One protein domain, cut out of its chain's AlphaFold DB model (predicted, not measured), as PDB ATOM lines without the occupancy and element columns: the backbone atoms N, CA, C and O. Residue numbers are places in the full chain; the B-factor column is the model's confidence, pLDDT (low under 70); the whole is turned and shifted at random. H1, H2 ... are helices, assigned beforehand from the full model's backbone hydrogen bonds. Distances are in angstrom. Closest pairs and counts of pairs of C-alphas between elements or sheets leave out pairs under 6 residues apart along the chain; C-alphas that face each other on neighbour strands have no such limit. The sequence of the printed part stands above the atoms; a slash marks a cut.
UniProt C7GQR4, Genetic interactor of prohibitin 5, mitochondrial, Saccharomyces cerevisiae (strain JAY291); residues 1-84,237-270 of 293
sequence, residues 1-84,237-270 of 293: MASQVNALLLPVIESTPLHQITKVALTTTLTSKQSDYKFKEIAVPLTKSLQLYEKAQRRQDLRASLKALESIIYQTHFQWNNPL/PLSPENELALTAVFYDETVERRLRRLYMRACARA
ATOM      1  N   MET A   1      44.240 -37.430 -32.788       57.64
ATOM      2  CA  MET A   1      42.851 -36.964 -32.563       57.64
ATOM      3  C   MET A   1      41.931 -37.263 -33.746       57.64
ATOM      4  O   MET A   1      40.969 -37.982 -33.539       57.64
ATOM      5  N   ALA A   2      42.203 -36.798 -34.974       61.05
ATOM      6  CA  ALA A   2      41.311 -37.053 -36.122       61.05
ATOM      7  C   ALA A   2      41.122 -38.550 -36.462       61.05
ATOM      8  O   ALA A   2      40.028 -38.966 -36.827       61.05
ATOM      9  N   SER A   3      42.149 -39.387 -36.268       67.63
ATOM     10  CA  SER A   3      42.046 -40.855 -36.371       67.63
ATOM     11  C   SER A   3      41.066 -41.473 -35.377       67.63
ATOM     12  O   SER A   3      40.228 -42.275 -35.771       67.63
ATOM     13  N   GLN A   4      41.115 -41.050 -34.113       69.66
ATOM     14  CA  GLN A   4      40.190 -41.508 -33.073       69.66
ATOM     15  C   GLN A   4      38.757 -41.040 -33.349       69.66
ATOM     16  O   GLN A   4      37.823 -41.813 -33.184       69.66
ATOM     17  N   VAL A   5      38.579 -39.795 -33.806       69.67
ATOM     18  CA  VAL A   5      37.251 -39.271 -34.160       69.67
ATOM     19  C   VAL A   5      36.656 -40.048 -35.334       69.67
ATOM     20  O   VAL A   5      35.499 -40.443 -35.255       69.67
ATOM     21  N   ASN A   6      37.439 -40.344 -36.377       73.29
ATOM     22  CA  ASN A   6      36.975 -41.201 -37.473       73.29
ATOM     23  C   ASN A   6      36.613 -42.605 -36.972       73.29
ATOM     24  O   ASN A   6      35.531 -43.090 -37.284       73.29
ATOM     25  N   ALA A   7      37.447 -43.222 -36.132       77.42
ATOM     26  CA  ALA A   7      37.155 -44.541 -35.563       77.42
ATOM     27  C   ALA A   7      35.854 -44.575 -34.737       77.42
ATOM     28  O   ALA A   7      35.187 -45.603 -34.699       77.42
ATOM     29  N   LEU A   8      35.471 -43.461 -34.104       83.28
ATOM     30  CA  LEU A   8      34.214 -43.347 -33.357       83.28
ATOM     31  C   LEU A   8      33.010 -43.024 -34.251       83.28
ATOM     32  O   LEU A   8      31.918 -43.523 -34.002       83.28
ATOM     33  N   LEU A   9      33.183 -42.184 -35.274       85.97
ATOM     34  CA  LEU A   9      32.080 -41.746 -36.134       85.97
ATOM     35  C   LEU A   9      31.702 -42.787 -37.188       85.97
ATOM     36  O   LEU A   9      30.515 -42.940 -37.465       85.97
ATOM     37  N   LEU A  10      32.672 -43.496 -37.773       85.04
ATOM     38  CA  LEU A  10      32.423 -44.437 -38.870       85.04
ATOM     39  C   LEU A  10      31.416 -45.542 -38.493       85.04
ATOM     40  O   LEU A  10      30.422 -45.667 -39.212       85.04
ATOM     41  N   PRO A  11      31.548 -46.248 -37.349       86.62
ATOM     42  CA  PRO A  11      30.573 -47.271 -36.962       86.62
ATOM     43  C   PRO A  11      29.168 -46.696 -36.744       86.62
ATOM     44  O   PRO A  11      28.160 -47.317 -37.080       86.62
ATOM     45  N   VAL A  12      29.083 -45.473 -36.209       89.39
ATOM     46  CA  VAL A  12      27.799 -44.797 -35.986       89.39
ATOM     47  C   VAL A  12      27.150 -44.451 -37.324       89.39
ATOM     48  O   VAL A  12      25.965 -44.722 -37.504       89.39
ATOM     49  N   ILE A  13      27.911 -43.918 -38.285       91.55
ATOM     50  CA  ILE A  13      27.425 -43.624 -39.643       91.55
ATOM     51  C   ILE A  13      26.920 -44.904 -40.318       91.55
ATOM     52  O   ILE A  13      25.822 -44.902 -40.879       91.55
ATOM     53  N   GLU A  14      27.666 -46.004 -40.224       90.19
ATOM     54  CA  GLU A  14      27.278 -47.302 -40.787       90.19
ATOM     55  C   GLU A  14      25.964 -47.824 -40.196       90.19
ATOM     56  O   GLU A  14      25.126 -48.340 -40.939       90.19
ATOM     57  N   SER A  15      25.733 -47.596 -38.899       91.19
ATOM     58  CA  SER A  15      24.500 -47.980 -38.197       91.19
ATOM     59  C   SER A  15      23.270 -47.129 -38.554       91.19
ATOM     60  O   SER A  15      22.137 -47.514 -38.261       91.19
ATOM     61  N   THR A  16      23.452 -45.962 -39.185       93.31
ATOM     62  CA  THR A  16      22.317 -45.111 -39.571       93.31
ATOM     63  C   THR A  16      21.505 -45.734 -40.715       93.31
ATOM     64  O   THR A  16      22.065 -46.400 -41.588       93.31
ATOM     65  N   PRO A  17      20.189 -45.471 -40.808       93.66
ATOM     66  CA  PRO A  17      19.342 -45.963 -41.898       93.66
ATOM     67  C   PRO A  17      19.486 -45.117 -43.179       93.66
ATOM     68  O   PRO A  17      18.520 -44.909 -43.907       93.66
ATOM     69  N   LEU A  18      20.667 -44.546 -43.433       96.03
ATOM     70  CA  LEU A  18      20.945 -43.760 -44.636       96.03
ATOM     71  C   LEU A  18      21.270 -44.675 -45.824       96.03
ATOM     72  O   LEU A  18      21.845 -45.747 -45.651       96.03
ATOM     73  N   HIS A  19      20.950 -44.216 -47.035       96.48
ATOM     74  CA  HIS A  19      21.363 -44.872 -48.271       96.48
ATOM     75  C   HIS A  19      22.891 -44.995 -48.379       96.48
ATOM     76  O   HIS A  19      23.622 -44.108 -47.921       96.48
ATOM     77  N   GLN A  20      23.366 -46.055 -49.040       95.14
ATOM     78  CA  GLN A  20      24.793 -46.347 -49.160       95.14
ATOM     79  C   GLN A  20      25.566 -45.210 -49.837       95.14
ATOM     80  O   GLN A  20      26.648 -44.866 -49.375       95.14
ATOM     81  N   ILE A  21      24.986 -44.556 -50.849       95.43
ATOM     82  CA  ILE A  21      25.597 -43.391 -51.521       95.43
ATOM     83  C   ILE A  21      25.952 -42.290 -50.515       95.43
ATOM     84  O   ILE A  21      27.065 -41.777 -50.520       95.43
ATOM     85  N   THR A  22      25.037 -41.954 -49.606       96.46
ATOM     86  CA  THR A  22      25.276 -40.909 -48.598       96.46
ATOM     87  C   THR A  22      26.283 -41.357 -47.551       96.46
ATOM     88  O   THR A  22      27.114 -40.554 -47.135       96.46
ATOM     89  N   LYS A  23      26.243 -42.632 -47.140       95.82
ATOM     90  CA  LYS A  23      27.247 -43.193 -46.225       95.82
ATOM     91  C   LYS A  23      28.644 -43.104 -46.839       95.82
ATOM     92  O   LYS A  23      29.530 -42.537 -46.214       95.82
ATOM     93  N   VAL A  24      28.817 -43.582 -48.071       95.03
ATOM     94  CA  VAL A  24      30.094 -43.539 -48.803       95.03
ATOM     95  C   VAL A  24      30.565 -42.106 -49.010       95.03
ATOM     96  O   VAL A  24      31.737 -41.815 -48.775       95.03
ATOM     97  N   ALA A  25      29.667 -41.198 -49.397       94.82
ATOM     98  CA  ALA A  25      30.000 -39.789 -49.550       94.82
ATOM     99  C   ALA A  25      30.549 -39.222 -48.234       94.82
ATOM    100  O   ALA A  25      31.647 -38.679 -48.225       94.82
ATOM    101  N   LEU A  26      29.855 -39.432 -47.109       93.95
ATOM    102  CA  LEU A  26      30.290 -38.992 -45.779       93.95
ATOM    103  C   LEU A  26      31.650 -39.554 -45.360       93.95
ATOM    104  O   LEU A  26      32.521 -38.802 -44.914       93.95
ATOM    105  N   THR A  27      31.831 -40.872 -45.465       92.32
ATOM    106  CA  THR A  27      33.069 -41.531 -45.031       92.32
ATOM    107  C   THR A  27      34.253 -41.109 -45.898       92.32
ATOM    108  O   THR A  27      35.341 -40.852 -45.370       92.32
ATOM    109  N   THR A  28      34.033 -40.932 -47.203       92.42
ATOM    110  CA  THR A  28      35.039 -40.420 -48.142       92.42
ATOM    111  C   THR A  28      35.434 -38.984 -47.796       92.42
ATOM    112  O   THR A  28      36.628 -38.700 -47.671       92.42
ATOM    113  N   THR A  29      34.474 -38.081 -47.547       91.91
ATOM    114  CA  THR A  29      34.788 -36.691 -47.165       91.91
ATOM    115  C   THR A  29      35.589 -36.636 -45.870       91.91
ATOM    116  O   THR A  29      36.630 -35.981 -45.824       91.91
ATOM    117  N   LEU A  30      35.145 -37.344 -44.823       90.29
ATOM    118  CA  LEU A  30      35.812 -37.358 -43.516       90.29
ATOM    119  C   LEU A  30      37.245 -37.886 -43.604       90.29
ATOM    120  O   LEU A  30      38.141 -37.352 -42.948       90.29
ATOM    121  N   THR A  31      37.468 -38.910 -44.427       88.59
ATOM    122  CA  THR A  31      38.798 -39.486 -44.644       88.59
ATOM    123  C   THR A  31      39.685 -38.522 -45.428       88.59
ATOM    124  O   THR A  31      40.796 -38.224 -44.995       88.59
ATOM    125  N   SER A  32      39.175 -37.937 -46.517       89.67
ATOM    126  CA  SER A  32      39.927 -36.980 -47.344       89.67
ATOM    127  C   SER A  32      40.336 -35.708 -46.591       89.67
ATOM    128  O   SER A  32      41.343 -35.082 -46.917       89.67
ATOM    129  N   LYS A  33      39.562 -35.317 -45.570       88.65
ATOM    130  CA  LYS A  33      39.786 -34.112 -44.763       88.65
ATOM    131  C   LYS A  33      40.450 -34.380 -43.423       88.65
ATOM    132  O   LYS A  33      40.629 -33.435 -42.672       88.65
ATOM    133  N   GLN A  34      40.849 -35.611 -43.115       83.33
ATOM    134  CA  GLN A  34      41.308 -36.008 -41.780       83.33
ATOM    135  C   GLN A  34      42.478 -35.169 -41.222       83.33
ATOM    136  O   GLN A  34      42.564 -34.961 -40.011       83.33
ATOM    137  N   SER A  35      43.368 -34.681 -42.087       83.60
ATOM    138  CA  SER A  35      44.513 -33.826 -41.734       83.60
ATOM    139  C   SER A  35      44.279 -32.327 -41.979       83.60
ATOM    140  O   SER A  35      45.140 -31.514 -41.652       83.60
ATOM    141  N   ASP A  36      43.127 -31.949 -42.534       85.79
ATOM    142  CA  ASP A  36      42.764 -30.575 -42.893       85.79
ATOM    143  C   ASP A  36      42.065 -29.884 -41.703       85.79
ATOM    144  O   ASP A  36      41.309 -30.507 -40.951       85.79
ATOM    145  N   TYR A  37      42.254 -28.573 -41.529       85.55
ATOM    146  CA  TYR A  37      41.510 -27.797 -40.526       85.55
ATOM    147  C   TYR A  37      39.993 -27.869 -40.773       85.55
ATOM    148  O   TYR A  37      39.204 -27.846 -39.820       85.55
ATOM    149  N   LYS A  38      39.595 -28.062 -42.040       86.91
ATOM    150  CA  LYS A  38      38.210 -28.296 -42.468       86.91
ATOM    151  C   LYS A  38      37.594 -29.566 -41.881       86.91
ATOM    152  O   LYS A  38      36.373 -29.681 -41.851       86.91
ATOM    153  N   PHE A  39      38.393 -30.494 -41.339       88.56
ATOM    154  CA  PHE A  39      37.872 -31.662 -40.627       88.56
ATOM    155  C   PHE A  39      36.877 -31.267 -39.534       88.56
ATOM    156  O   PHE A  39      35.803 -31.853 -39.424       88.56
ATOM    157  N   LYS A  40      37.211 -30.247 -38.730       87.74
ATOM    158  CA  LYS A  40      36.363 -29.805 -37.612       87.74
ATOM    159  C   LYS A  40      35.053 -29.180 -38.089       87.74
ATOM    160  O   LYS A  40      34.038 -29.343 -37.414       87.74
ATOM    161  N   GLU A  41      35.068 -28.513 -39.241       89.52
ATOM    162  CA  GLU A  41      33.879 -27.906 -39.858       89.52
ATOM    163  C   GLU A  41      32.844 -28.963 -40.278       89.52
ATOM    164  O   GLU A  41      31.651 -28.669 -40.314       89.52
ATOM    165  N   ILE A  42      33.286 -30.202 -40.521       92.27
ATOM    166  CA  ILE A  42      32.430 -31.347 -40.863       92.27
ATOM    167  C   ILE A  42      32.114 -32.181 -39.614       92.27
ATOM    168  O   ILE A  42      30.951 -32.427 -39.290       92.27
ATOM    169  N   ALA A  43      33.145 -32.595 -38.875       90.27
ATOM    170  CA  ALA A  43      33.022 -33.543 -37.774       90.27
ATOM    171  C   ALA A  43      32.170 -33.004 -36.615       90.27
ATOM    172  O   ALA A  43      31.392 -33.758 -36.032       90.27
ATOM    173  N   VAL A  44      32.274 -31.709 -36.278       91.20
ATOM    174  CA  VAL A  44      31.520 -31.131 -35.152       91.20
ATOM    175  C   VAL A  44      30.013 -31.078 -35.447       91.20
ATOM    176  O   VAL A  44      29.246 -31.620 -34.642       91.20
ATOM    177  N   PRO A  45      29.539 -30.501 -36.572       93.18
ATOM    178  CA  PRO A  45      28.114 -30.536 -36.888       93.18
ATOM    179  C   PRO A  45      27.584 -31.955 -37.115       93.18
ATOM    180  O   PRO A  45      26.481 -32.255 -36.657       93.18
ATOM    181  N   LEU A  46      28.366 -32.848 -37.738       94.39
ATOM    182  CA  LEU A  46      27.977 -34.248 -37.923       94.39
ATOM    183  C   LEU A  46      27.770 -34.965 -36.585       94.39
ATOM    184  O   LEU A  46      26.727 -35.580 -36.376       94.39
ATOM    185  N   THR A  47      28.714 -34.823 -35.650       92.85
ATOM    186  CA  THR A  47      28.604 -35.398 -34.300       92.85
ATOM    187  C   THR A  47      27.339 -34.905 -33.602       92.85
ATOM    188  O   THR A  47      26.602 -35.697 -33.020       92.85
ATOM    189  N   LYS A  48      27.032 -33.606 -33.705       93.90
ATOM    190  CA  LYS A  48      25.811 -33.028 -33.130       93.90
ATOM    191  C   LYS A  48      24.548 -33.643 -33.738       93.90
ATOM    192  O   LYS A  48      23.628 -33.988 -32.998       93.90
ATOM    193  N   SER A  49      24.495 -33.801 -35.059       94.60
ATOM    194  CA  SER A  49      23.352 -34.411 -35.749       94.60
ATOM    195  C   SER A  49      23.182 -35.894 -35.392       94.60
ATOM    196  O   SER A  49      22.061 -36.328 -35.129       94.60
ATOM    197  N   LEU A  50      24.276 -36.655 -35.290       94.94
ATOM    198  CA  LEU A  50      24.247 -38.060 -34.865       94.94
ATOM    199  C   LEU A  50      23.800 -38.212 -33.404       94.94
ATOM    200  O   LEU A  50      22.937 -39.034 -33.112       94.94
ATOM    201  N   GLN A  51      24.281 -37.364 -32.493       94.22
ATOM    202  CA  GLN A  51      23.823 -37.356 -31.098       94.22
ATOM    203  C   GLN A  51      22.332 -37.018 -30.975       94.22
ATOM    204  O   GLN A  51      21.623 -37.608 -30.156       94.22
ATOM    205  N   LEU A  52      21.834 -36.071 -31.781       95.31
ATOM    206  CA  LEU A  52      20.404 -35.763 -31.844       95.31
ATOM    207  C   LEU A  52      19.598 -36.966 -32.343       95.31
ATOM    208  O   LEU A  52      18.554 -37.270 -31.764       95.31
ATOM    209  N   TYR A  53      20.098 -37.666 -33.363       95.87
ATOM    210  CA  TYR A  53      19.488 -38.886 -33.879       95.87
ATOM    211  C   TYR A  53      19.426 -39.993 -32.815       95.87
ATOM    212  O   TYR A  53      18.342 -40.498 -32.528       95.87
ATOM    213  N   GLU A  54      20.545 -40.324 -32.167       94.07
ATOM    214  CA  GLU A  54      20.597 -41.362 -31.130       94.07
ATOM    215  C   GLU A  54      19.687 -41.042 -29.941       94.07
ATOM    216  O   GLU A  54      18.944 -41.896 -29.455       94.07
ATOM    217  N   LYS A  55      19.710 -39.790 -29.474       95.81
ATOM    218  CA  LYS A  55      18.855 -39.338 -28.373       95.81
ATOM    219  C   LYS A  55      17.374 -39.432 -28.737       95.81
ATOM    220  O   LYS A  55      16.570 -39.800 -27.882       95.81
ATOM    221  N   ALA A  56      17.014 -39.105 -29.977       95.72
ATOM    222  CA  ALA A  56      15.649 -39.239 -30.473       95.72
ATOM    223  C   ALA A  56      15.223 -40.712 -30.578       95.72
ATOM    224  O   ALA A  56      14.128 -41.046 -30.136       95.72
ATOM    225  N   GLN A  57      16.103 -41.599 -31.057       94.39
ATOM    226  CA  GLN A  57      15.855 -43.045 -31.107       94.39
ATOM    227  C   GLN A  57      15.601 -43.635 -29.717       94.39
ATOM    228  O   GLN A  57      14.597 -44.313 -29.513       94.39
ATOM    229  N   ARG A  58      16.435 -43.300 -28.721       95.03
ATOM    230  CA  ARG A  58      16.240 -43.755 -27.327       95.03
ATOM    231  C   ARG A  58      14.917 -43.281 -26.722       95.03
ATOM    232  O   ARG A  58      14.365 -43.947 -25.858       95.03
ATOM    233  N   ARG A  59      14.422 -42.123 -27.163       96.27
ATOM    234  CA  ARG A  59      13.142 -41.541 -26.730       96.27
ATOM    235  C   ARG A  59      11.954 -41.978 -27.586       96.27
ATOM    236  O   ARG A  59      10.852 -41.508 -27.332       96.27
ATOM    237  N   GLN A  60      12.181 -42.803 -28.609       94.54
ATOM    238  CA  GLN A  60      11.186 -43.170 -29.620       94.54
ATOM    239  C   GLN A  60      10.538 -41.946 -30.310       94.54
ATOM    240  O   GLN A  60       9.430 -42.021 -30.838       94.54
ATOM    241  N   ASP A  61      11.241 -40.807 -30.351       96.14
ATOM    242  CA  ASP A  61      10.780 -39.595 -31.031       96.14
ATOM    243  C   ASP A  61      11.106 -39.689 -32.524       96.14
ATOM    244  O   ASP A  61      12.185 -39.313 -32.999       96.14
ATOM    245  N   LEU A  62      10.137 -40.202 -33.278       94.02
ATOM    246  CA  LEU A  62      10.262 -40.395 -34.717       94.02
ATOM    247  C   LEU A  62      10.483 -39.089 -35.485       94.02
ATOM    248  O   LEU A  62      11.162 -39.062 -36.510       94.02
ATOM    249  N   ARG A  63       9.886 -37.991 -35.020       94.75
ATOM    250  CA  ARG A  63       9.959 -36.709 -35.722       94.75
ATOM    251  C   ARG A  63      11.353 -36.120 -35.587       94.75
ATOM    252  O   ARG A  63      11.914 -35.665 -36.586       94.75
ATOM    253  N   ALA A  64      11.904 -36.129 -34.375       95.32
ATOM    254  CA  ALA A  64      13.252 -35.641 -34.126       95.32
ATOM    255  C   ALA A  64      14.310 -36.518 -34.813       95.32
ATOM    256  O   ALA A  64      15.253 -35.976 -35.390       95.32
ATOM    257  N   SER A  65      14.129 -37.845 -34.832       95.30
ATOM    258  CA  SER A  65      15.072 -38.751 -35.499       95.30
ATOM    259  C   SER A  65      15.103 -38.526 -37.012       95.30
ATOM    260  O   SER A  65      16.181 -38.371 -37.582       95.30
ATOM    261  N   LEU A  66      13.939 -38.389 -37.661       95.43
ATOM    262  CA  LEU A  66      13.866 -38.059 -39.087       95.43
ATOM    263  C   LEU A  66      14.468 -36.682 -39.384       95.43
ATOM    264  O   LEU A  66      15.195 -36.545 -40.358       95.43
ATOM    265  N   LYS A  67      14.235 -35.672 -38.536       95.29
ATOM    266  CA  LYS A  67      14.831 -34.337 -38.714       95.29
ATOM    267  C   LYS A  67      16.355 -34.340 -38.599       95.29
ATOM    268  O   LYS A  67      17.015 -33.627 -39.352       95.29
ATOM    269  N   ALA A  68      16.909 -35.146 -37.698       96.12
ATOM    270  CA  ALA A  68      18.352 -35.323 -37.596       96.12
ATOM    271  C   ALA A  68      18.929 -35.973 -38.867       96.12
ATOM    272  O   ALA A  68      19.915 -35.477 -39.405       96.12
ATOM    273  N   LEU A  69      18.276 -37.013 -39.400       97.15
ATOM    274  CA  LEU A  69      18.695 -37.649 -40.654       97.15
ATOM    275  C   LEU A  69      18.549 -36.720 -41.868       97.15
ATOM    276  O   LEU A  69      19.460 -36.663 -42.686       97.15
ATOM    277  N   GLU A  70      17.458 -35.949 -41.967       95.98
ATOM    278  CA  GLU A  70      17.287 -34.913 -43.003       95.98
ATOM    279  C   GLU A  70      18.449 -33.916 -42.978       95.98
ATOM    280  O   GLU A  70      18.994 -33.582 -44.026       95.98
ATOM    281  N   SER A  71      18.850 -33.471 -41.781       95.64
ATOM    282  CA  SER A  71      19.990 -32.569 -41.615       95.64
ATOM    283  C   SER A  71      21.289 -33.208 -42.092       95.64
ATOM    284  O   SER A  71      22.061 -32.539 -42.770       95.64
ATOM    285  N   ILE A  72      21.535 -34.484 -41.779       97.03
ATOM    286  CA  ILE A  72      22.743 -35.192 -42.230       97.03
ATOM    287  C   ILE A  72      22.756 -35.295 -43.756       97.03
ATOM    288  O   ILE A  72      23.763 -34.953 -44.372       97.03
ATOM    289  N   ILE A  73      21.645 -35.706 -44.376       97.38
ATOM    290  CA  ILE A  73      21.523 -35.808 -45.840       97.38
ATOM    291  C   ILE A  73      21.786 -34.443 -46.484       97.38
ATOM    292  O   ILE A  73      22.620 -34.337 -47.382       97.38
ATOM    293  N   TYR A  74      21.128 -33.393 -45.986       95.96
ATOM    294  CA  TYR A  74      21.299 -32.039 -46.500       95.96
ATOM    295  C   TYR A  74      22.750 -31.563 -46.367       95.96
ATOM    296  O   TYR A  74      23.358 -31.140 -47.341       95.96
ATOM    297  N   GLN A  75      23.347 -31.666 -45.180       95.82
ATOM    298  CA  GLN A  75      24.723 -31.214 -44.958       95.82
ATOM    299  C   GLN A  75      25.727 -31.983 -45.824       95.82
ATOM    300  O   GLN A  75      26.632 -31.375 -46.389       95.82
ATOM    301  N   THR A  76      25.525 -33.290 -46.003       96.57
ATOM    302  CA  THR A  76      26.382 -34.128 -46.854       96.57
ATOM    303  C   THR A  76      26.403 -33.625 -48.291       96.57
ATOM    304  O   THR A  76      27.475 -33.330 -48.813       96.57
ATOM    305  N   HIS A  77      25.228 -33.500 -48.913       97.00
ATOM    306  CA  HIS A  77      25.103 -33.274 -50.358       97.00
ATOM    307  C   HIS A  77      25.066 -31.801 -50.760       97.00
ATOM    308  O   HIS A  77      25.399 -31.473 -51.890       97.00
ATOM    309  N   PHE A  78      24.682 -30.901 -49.853       96.16
ATOM    310  CA  PHE A  78      24.545 -29.472 -50.154       96.16
ATOM    311  C   PHE A  78      25.685 -28.629 -49.580       96.16
ATOM    312  O   PHE A  78      25.873 -27.502 -50.036       96.16
ATOM    313  N   GLN A  79      26.451 -29.138 -48.606       94.27
ATOM    314  CA  GLN A  79      27.512 -28.365 -47.943       94.27
ATOM    315  C   GLN A  79      28.884 -29.041 -48.003       94.27
ATOM    316  O   GLN A  79      29.846 -28.411 -48.427       94.27
ATOM    317  N   TRP A  80      29.007 -30.298 -47.576       94.23
ATOM    318  CA  TRP A  80      30.319 -30.931 -47.392       94.23
ATOM    319  C   TRP A  80      30.904 -31.505 -48.680       94.23
ATOM    320  O   TRP A  80      32.096 -31.335 -48.924       94.23
ATOM    321  N   ASN A  81      30.070 -32.143 -49.503       94.75
ATOM    322  CA  ASN A  81      30.459 -32.675 -50.813       94.75
ATOM    323  C   ASN A  81      30.040 -31.779 -51.973       94.75
ATOM    324  O   ASN A  81      30.189 -32.164 -53.129       94.75
ATOM    325  N   ASN A  82      29.508 -30.594 -51.685       95.34
ATOM    326  CA  ASN A  82      29.061 -29.672 -52.711       95.34
ATOM    327  C   ASN A  82      30.153 -28.632 -52.983       95.34
ATOM    328  O   ASN A  82      30.436 -27.817 -52.097       95.34
ATOM    329  N   PRO A  83      30.796 -28.640 -54.163       93.45
ATOM    330  CA  PRO A  83      31.756 -27.604 -54.506       93.45
ATOM    331  C   PRO A  83      31.076 -26.233 -54.514       93.45
ATOM    332  O   PRO A  83      29.907 -26.088 -54.878       93.45
ATOM    333  N   LEU A  84      31.823 -25.202 -54.111       92.85
ATOM    334  CA  LEU A  84      31.320 -23.835 -54.180       92.85
ATOM    335  C   LEU A  84      31.041 -23.473 -55.649       92.85
ATOM    336  O   LEU A  84      31.894 -23.697 -56.509       92.85
ATOM    337  N   PRO A 237      23.268 -23.790 -54.381       95.70
ATOM    338  CA  PRO A 237      22.821 -24.586 -55.518       95.70
ATOM    339  C   PRO A 237      23.497 -25.961 -55.484       95.70
ATOM    340  O   PRO A 237      24.656 -26.084 -55.084       95.70
ATOM    341  N   LEU A 238      22.771 -26.990 -55.900       95.98
ATOM    342  CA  LEU A 238      23.255 -28.357 -55.993       95.98
ATOM    343  C   LEU A 238      24.170 -28.501 -57.216       95.98
ATOM    344  O   LEU A 238      23.821 -28.060 -58.313       95.98
ATOM    345  N   SER A 239      25.344 -29.094 -57.013       95.15
ATOM    346  CA  SER A 239      26.261 -29.456 -58.099       95.15
ATOM    347  C   SER A 239      25.725 -30.624 -58.932       95.15
ATOM    348  O   SER A 239      24.993 -31.460 -58.391       95.15
ATOM    349  N   PRO A 240      26.128 -30.732 -60.212       93.71
ATOM    350  CA  PRO A 240      25.728 -31.841 -61.076       93.71
ATOM    351  C   PRO A 240      26.054 -33.216 -60.482       93.71
ATOM    352  O   PRO A 240      25.246 -34.136 -60.554       93.71
ATOM    353  N   GLU A 241      27.209 -33.363 -59.828       94.40
ATOM    354  CA  GLU A 241      27.638 -34.633 -59.237       94.40
ATOM    355  C   GLU A 241      26.717 -35.065 -58.089       94.40
ATOM    356  O   GLU A 241      26.326 -36.231 -58.004       94.40
ATOM    357  N   ASN A 242      26.322 -34.128 -57.219       96.03
ATOM    358  CA  ASN A 242      25.401 -34.428 -56.121       96.03
ATOM    359  C   ASN A 242      23.949 -34.561 -56.596       96.03
ATOM    360  O   ASN A 242      23.190 -35.328 -56.005       96.03
ATOM    361  N   GLU A 243      23.552 -33.859 -57.660       95.43
ATOM    362  CA  GLU A 243      22.262 -34.078 -58.321       95.43
ATOM    363  C   GLU A 243      22.158 -35.509 -58.847       95.43
ATOM    364  O   GLU A 243      21.191 -36.203 -58.528       95.43
ATOM    365  N   LEU A 244      23.176 -35.993 -59.562       94.80
ATOM    366  CA  LEU A 244      23.244 -37.377 -60.032       94.80
ATOM    367  C   LEU A 244      23.247 -38.381 -58.873       94.80
ATOM    368  O   LEU A 244      22.499 -39.359 -58.905       94.80
ATOM    369  N   ALA A 245      24.030 -38.127 -57.820       95.47
ATOM    370  CA  ALA A 245      24.082 -38.993 -56.644       95.47
ATOM    371  C   ALA A 245      22.715 -39.112 -55.948       95.47
ATOM    372  O   ALA A 245      22.305 -40.213 -55.584       95.47
ATOM    373  N   LEU A 246      21.994 -37.999 -55.776       96.06
ATOM    374  CA  LEU A 246      20.660 -37.980 -55.170       96.06
ATOM    375  C   LEU A 246      19.602 -38.607 -56.080       96.06
ATOM    376  O   LEU A 246      18.752 -39.353 -55.598       96.06
ATOM    377  N   THR A 247      19.700 -38.371 -57.389       94.16
ATOM    378  CA  THR A 247      18.856 -39.011 -58.407       94.16
ATOM    379  C   THR A 247      18.986 -40.529 -58.320       94.16
ATOM    380  O   THR A 247      17.977 -41.222 -58.222       94.16
ATOM    381  N   ALA A 248      20.209 -41.054 -58.219       93.93
ATOM    382  CA  ALA A 248      20.438 -42.484 -58.032       93.93
ATOM    383  C   ALA A 248      19.760 -43.036 -56.762       93.93
ATOM    384  O   ALA A 248      19.242 -44.144 -56.798       93.93
ATOM    385  N   VAL A 249      19.666 -42.264 -55.667       94.09
ATOM    386  CA  VAL A 249      18.893 -42.678 -54.474       94.09
ATOM    387  C   VAL A 249      17.387 -42.740 -54.754       94.09
ATOM    388  O   VAL A 249      16.685 -43.588 -54.204       94.09
ATOM    389  N   PHE A 250      16.858 -41.823 -55.566       92.68
ATOM    390  CA  PHE A 250      15.424 -41.747 -55.854       92.68
ATOM    391  C   PHE A 250      14.932 -42.855 -56.781       92.68
ATOM    392  O   PHE A 250      13.807 -43.324 -56.601       92.68
ATOM    393  N   TYR A 251      15.780 -43.280 -57.713       91.57
ATOM    394  CA  TYR A 251      15.491 -44.339 -58.678       91.57
ATOM    395  C   TYR A 251      15.999 -45.721 -58.248       91.57
ATOM    396  O   TYR A 251      15.808 -46.690 -58.974       91.57
ATOM    397  N   ASP A 252      16.598 -45.846 -57.061       92.41
ATOM    398  CA  ASP A 252      16.945 -47.150 -56.501       92.41
ATOM    399  C   ASP A 252      15.674 -47.899 -56.052       92.41
ATOM    400  O   ASP A 252      14.981 -47.506 -55.102       92.41
ATOM    401  N   GLU A 253      15.349 -48.980 -56.760       90.21
ATOM    402  CA  GLU A 253      14.196 -49.849 -56.494       90.21
ATOM    403  C   GLU A 253      14.324 -50.632 -55.181       90.21
ATOM    404  O   GLU A 253      13.314 -51.015 -54.591       90.21
ATOM    405  N   THR A 254      15.546 -50.829 -54.680       91.41
ATOM    406  CA  THR A 254      15.805 -51.535 -53.416       91.41
ATOM    407  C   THR A 254      15.515 -50.664 -52.191       91.41
ATOM    408  O   THR A 254      15.376 -51.163 -51.072       91.41
ATOM    409  N   VAL A 255      15.389 -49.349 -52.387       90.61
ATOM    410  CA  VAL A 255      15.166 -48.380 -51.317       90.61
ATOM    411  C   VAL A 255      13.696 -48.336 -50.913       90.61
ATOM    412  O   VAL A 255      12.814 -47.974 -51.694       90.61
ATOM    413  N   GLU A 256      13.431 -48.593 -49.630       92.16
ATOM    414  CA  GLU A 256      12.090 -48.467 -49.064       92.16
ATOM    415  C   GLU A 256      11.472 -47.082 -49.317       92.16
ATOM    416  O   GLU A 256      12.104 -46.032 -49.145       92.16
ATOM    417  N   ARG A 257      10.158 -47.061 -49.572       91.54
ATOM    418  CA  ARG A 257       9.375 -45.831 -49.780       91.54
ATOM    419  C   ARG A 257       9.587 -44.784 -48.681       91.54
ATOM    420  O   ARG A 257       9.565 -43.580 -48.943       91.54
ATOM    421  N   ARG A 258       9.767 -45.224 -47.433       91.77
ATOM    422  CA  ARG A 258      10.002 -44.340 -46.285       91.77
ATOM    423  C   ARG A 258      11.348 -43.620 -46.382       91.77
ATOM    424  O   ARG A 258      11.398 -42.417 -46.125       91.77
ATOM    425  N   LEU A 259      12.406 -44.338 -46.753       93.89
ATOM    426  CA  LEU A 259      13.736 -43.773 -46.949       93.89
ATOM    427  C   LEU A 259      13.740 -42.831 -48.159       93.89
ATOM    428  O   LEU A 259      14.220 -41.705 -48.049       93.89
ATOM    429  N   ARG A 260      13.078 -43.205 -49.259       93.41
ATOM    430  CA  ARG A 260      12.909 -42.321 -50.425       93.41
ATOM    431  C   ARG A 260      12.242 -40.989 -50.054       93.41
ATOM    432  O   ARG A 260      12.763 -39.919 -50.363       93.41
ATOM    433  N   ARG A 261      11.144 -41.031 -49.287       93.28
ATOM    434  CA  ARG A 261      10.457 -39.828 -48.768       93.28
ATOM    435  C   ARG A 261      11.337 -38.979 -47.848       93.28
ATOM    436  O   ARG A 261      11.203 -37.757 -47.845       93.28
ATOM    437  N   LEU A 262      12.210 -39.602 -47.054       95.27
ATOM    438  CA  LEU A 262      13.177 -38.891 -46.216       95.27
ATOM    439  C   LEU A 262      14.153 -38.076 -47.079       95.27
ATOM    440  O   LEU A 262      14.339 -36.888 -46.817       95.27
ATOM    441  N   TYR A 263      14.713 -38.680 -48.131       96.27
ATOM    442  CA  TYR A 263      15.604 -37.983 -49.063       96.27
ATOM    443  C   TYR A 263      14.884 -36.869 -49.823       96.27
ATOM    444  O   TYR A 263      15.406 -35.760 -49.893       96.27
ATOM    445  N   MET A 264      13.663 -37.110 -50.310       93.89
ATOM    446  CA  MET A 264      12.872 -36.080 -50.995       93.89
ATOM    447  C   MET A 264      12.622 -34.877 -50.087       93.89
ATOM    448  O   MET A 264      12.745 -33.736 -50.517       93.89
ATOM    449  N   ARG A 265      12.327 -35.113 -48.802       93.08
ATOM    450  CA  ARG A 265      12.164 -34.040 -47.812       93.08
ATOM    451  C   ARG A 265      13.462 -33.284 -47.552       93.08
ATOM    452  O   ARG A 265      13.426 -32.060 -47.457       93.08
ATOM    453  N   ALA A 266      14.590 -33.984 -47.451       94.60
ATOM    454  CA  ALA A 266      15.902 -33.356 -47.293       94.60
ATOM    455  C   ALA A 266      16.286 -32.506 -48.521       94.60
ATOM    456  O   ALA A 266      16.895 -31.450 -48.368       94.60
ATOM    457  N   CYS A 267      15.868 -32.931 -49.716       94.84
ATOM    458  CA  CYS A 267      16.165 -32.285 -50.998       94.84
ATOM    459  C   CYS A 267      15.038 -31.368 -51.500       94.84
ATOM    460  O   CYS A 267      15.126 -30.831 -52.599       94.84
ATOM    461  N   ALA A 268      13.991 -31.131 -50.701       91.71
ATOM    462  CA  ALA A 268      12.809 -30.361 -51.112       91.71
ATOM    463  C   ALA A 268      13.119 -28.903 -51.495       91.71
ATOM    464  O   ALA A 268      12.300 -28.220 -52.102       91.71
ATOM    465  N   ARG A 269      14.293 -28.414 -51.094       91.73
ATOM    466  CA  ARG A 269      14.782 -27.053 -51.335       91.73
ATOM    467  C   ARG A 269      15.880 -26.991 -52.395       91.73
ATOM    468  O   ARG A 269      16.533 -25.962 -52.527       91.73
ATOM    469  N   ALA A 270      16.116 -28.091 -53.099       94.99
ATOM    470  CA  ALA A 270      17.201 -28.204 -54.051       94.99
ATOM    471  C   ALA A 270      16.899 -27.468 -55.358       94.99
ATOM    472  O   ALA A 270      15.776 -27.455 -55.869       94.99
TER     473      ALA A 270
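What this domain is: This is residues 1 to 84 and 237 to 270 of the 293 residues of the protein "Genetic interactor of prohibitin 5, mitochondrial" of Saccharomyces cerevisiae (strain JAY291) (UniProt C7GQR4). Three helical hairpins make this domain: H1 with H2 forms one layer, the longer pair H3 and H4 forms a second layer that crosses it, and the short pair H5 and H6 packs on one end of the stack, where H6 meets H4. The printed part has 118 residues with six named helices, H1 to H6 in that order along the chain, and no named strand; the class is all helix. The whole is compact, with a radius of gyration of the C-alphas of 13.9 A and spans of 39 by 38 by 24 A.

Where its parts are: Begin at C-alpha 2, at (41.311, -37.053, -36.122), where H1 starts; it runs over residues 2 to 15, 20.2 A long. H2 follows at residues 20 to 32, 17.9 A. Look next for H3, the longest helix, residues 38 to 58 and 30.8 A, and then H4, residues 62 to 80 and 25.5 A, which ends at C-alpha 80, at (30.319, -30.931, -47.392). Beyond the cut, H5 takes residues 240 to 251, 16.3 A, and H6 residues 257 to 266, 14.3 A, ending at C-alpha 266, at (15.902, -33.356, -47.293).

How they stand to each other: Start with H1, H2 and H3, an up and down bundle, in which each helix runs against the one before it. The hairpin of H1 and H2 touches at a shallow tilt of 2 degrees, closest at the C-alphas of Ile 13 and Lys 23, 6.6 A. H1 touches H3 at a steep tilt of 38 degrees, the C-alphas of Leu 9 and Thr 47 being closest at 7.5 A. H2 and H3, also a hairpin, only just touch, with 3 pairs of C-alphas within 8 A, closest at Leu 30 and Phe 39, 6.7 A. In the hairpin of H3 and H4, at a shallow tilt of 15 degrees, look at the C-alphas of Tyr 53 and Ser 65, the closest at 4.7 A. H4 touches H2 with residues 73 to 80 alone, closest at the C-alphas of Leu 26 and Thr 76, 6.3 A, at a steep tilt of 54 degrees. With residues 66 to 74 alone H4 touches H6, closest at the C-alphas of Glu 70 and Ala 266, 4.8 A. H5 and H6 form a hairpin, with the C-alphas of Phe 250 and Arg 260 closest at 6.0 A. H5 and H2 are close but not clearly touching, while H1 and H4 are apart. Every O i to N i+4 pair is within hydrogen-bond range in H2, H5 and H6; in H1 it is 8 of 10, in H3 16 of 17 and in H4 14 of 15.

The domain as a whole: The two C-alphas farthest apart are those of Met 1 and Glu 253, 39.5 A. Residues 85 to 236 are not printed, and C-alphas 84 and 237 stand 8.6 A apart across this cut. The links printed whole are tight. Mean pLDDT of the printed part is 91.7; look for values under 70 at residues 1 to 5.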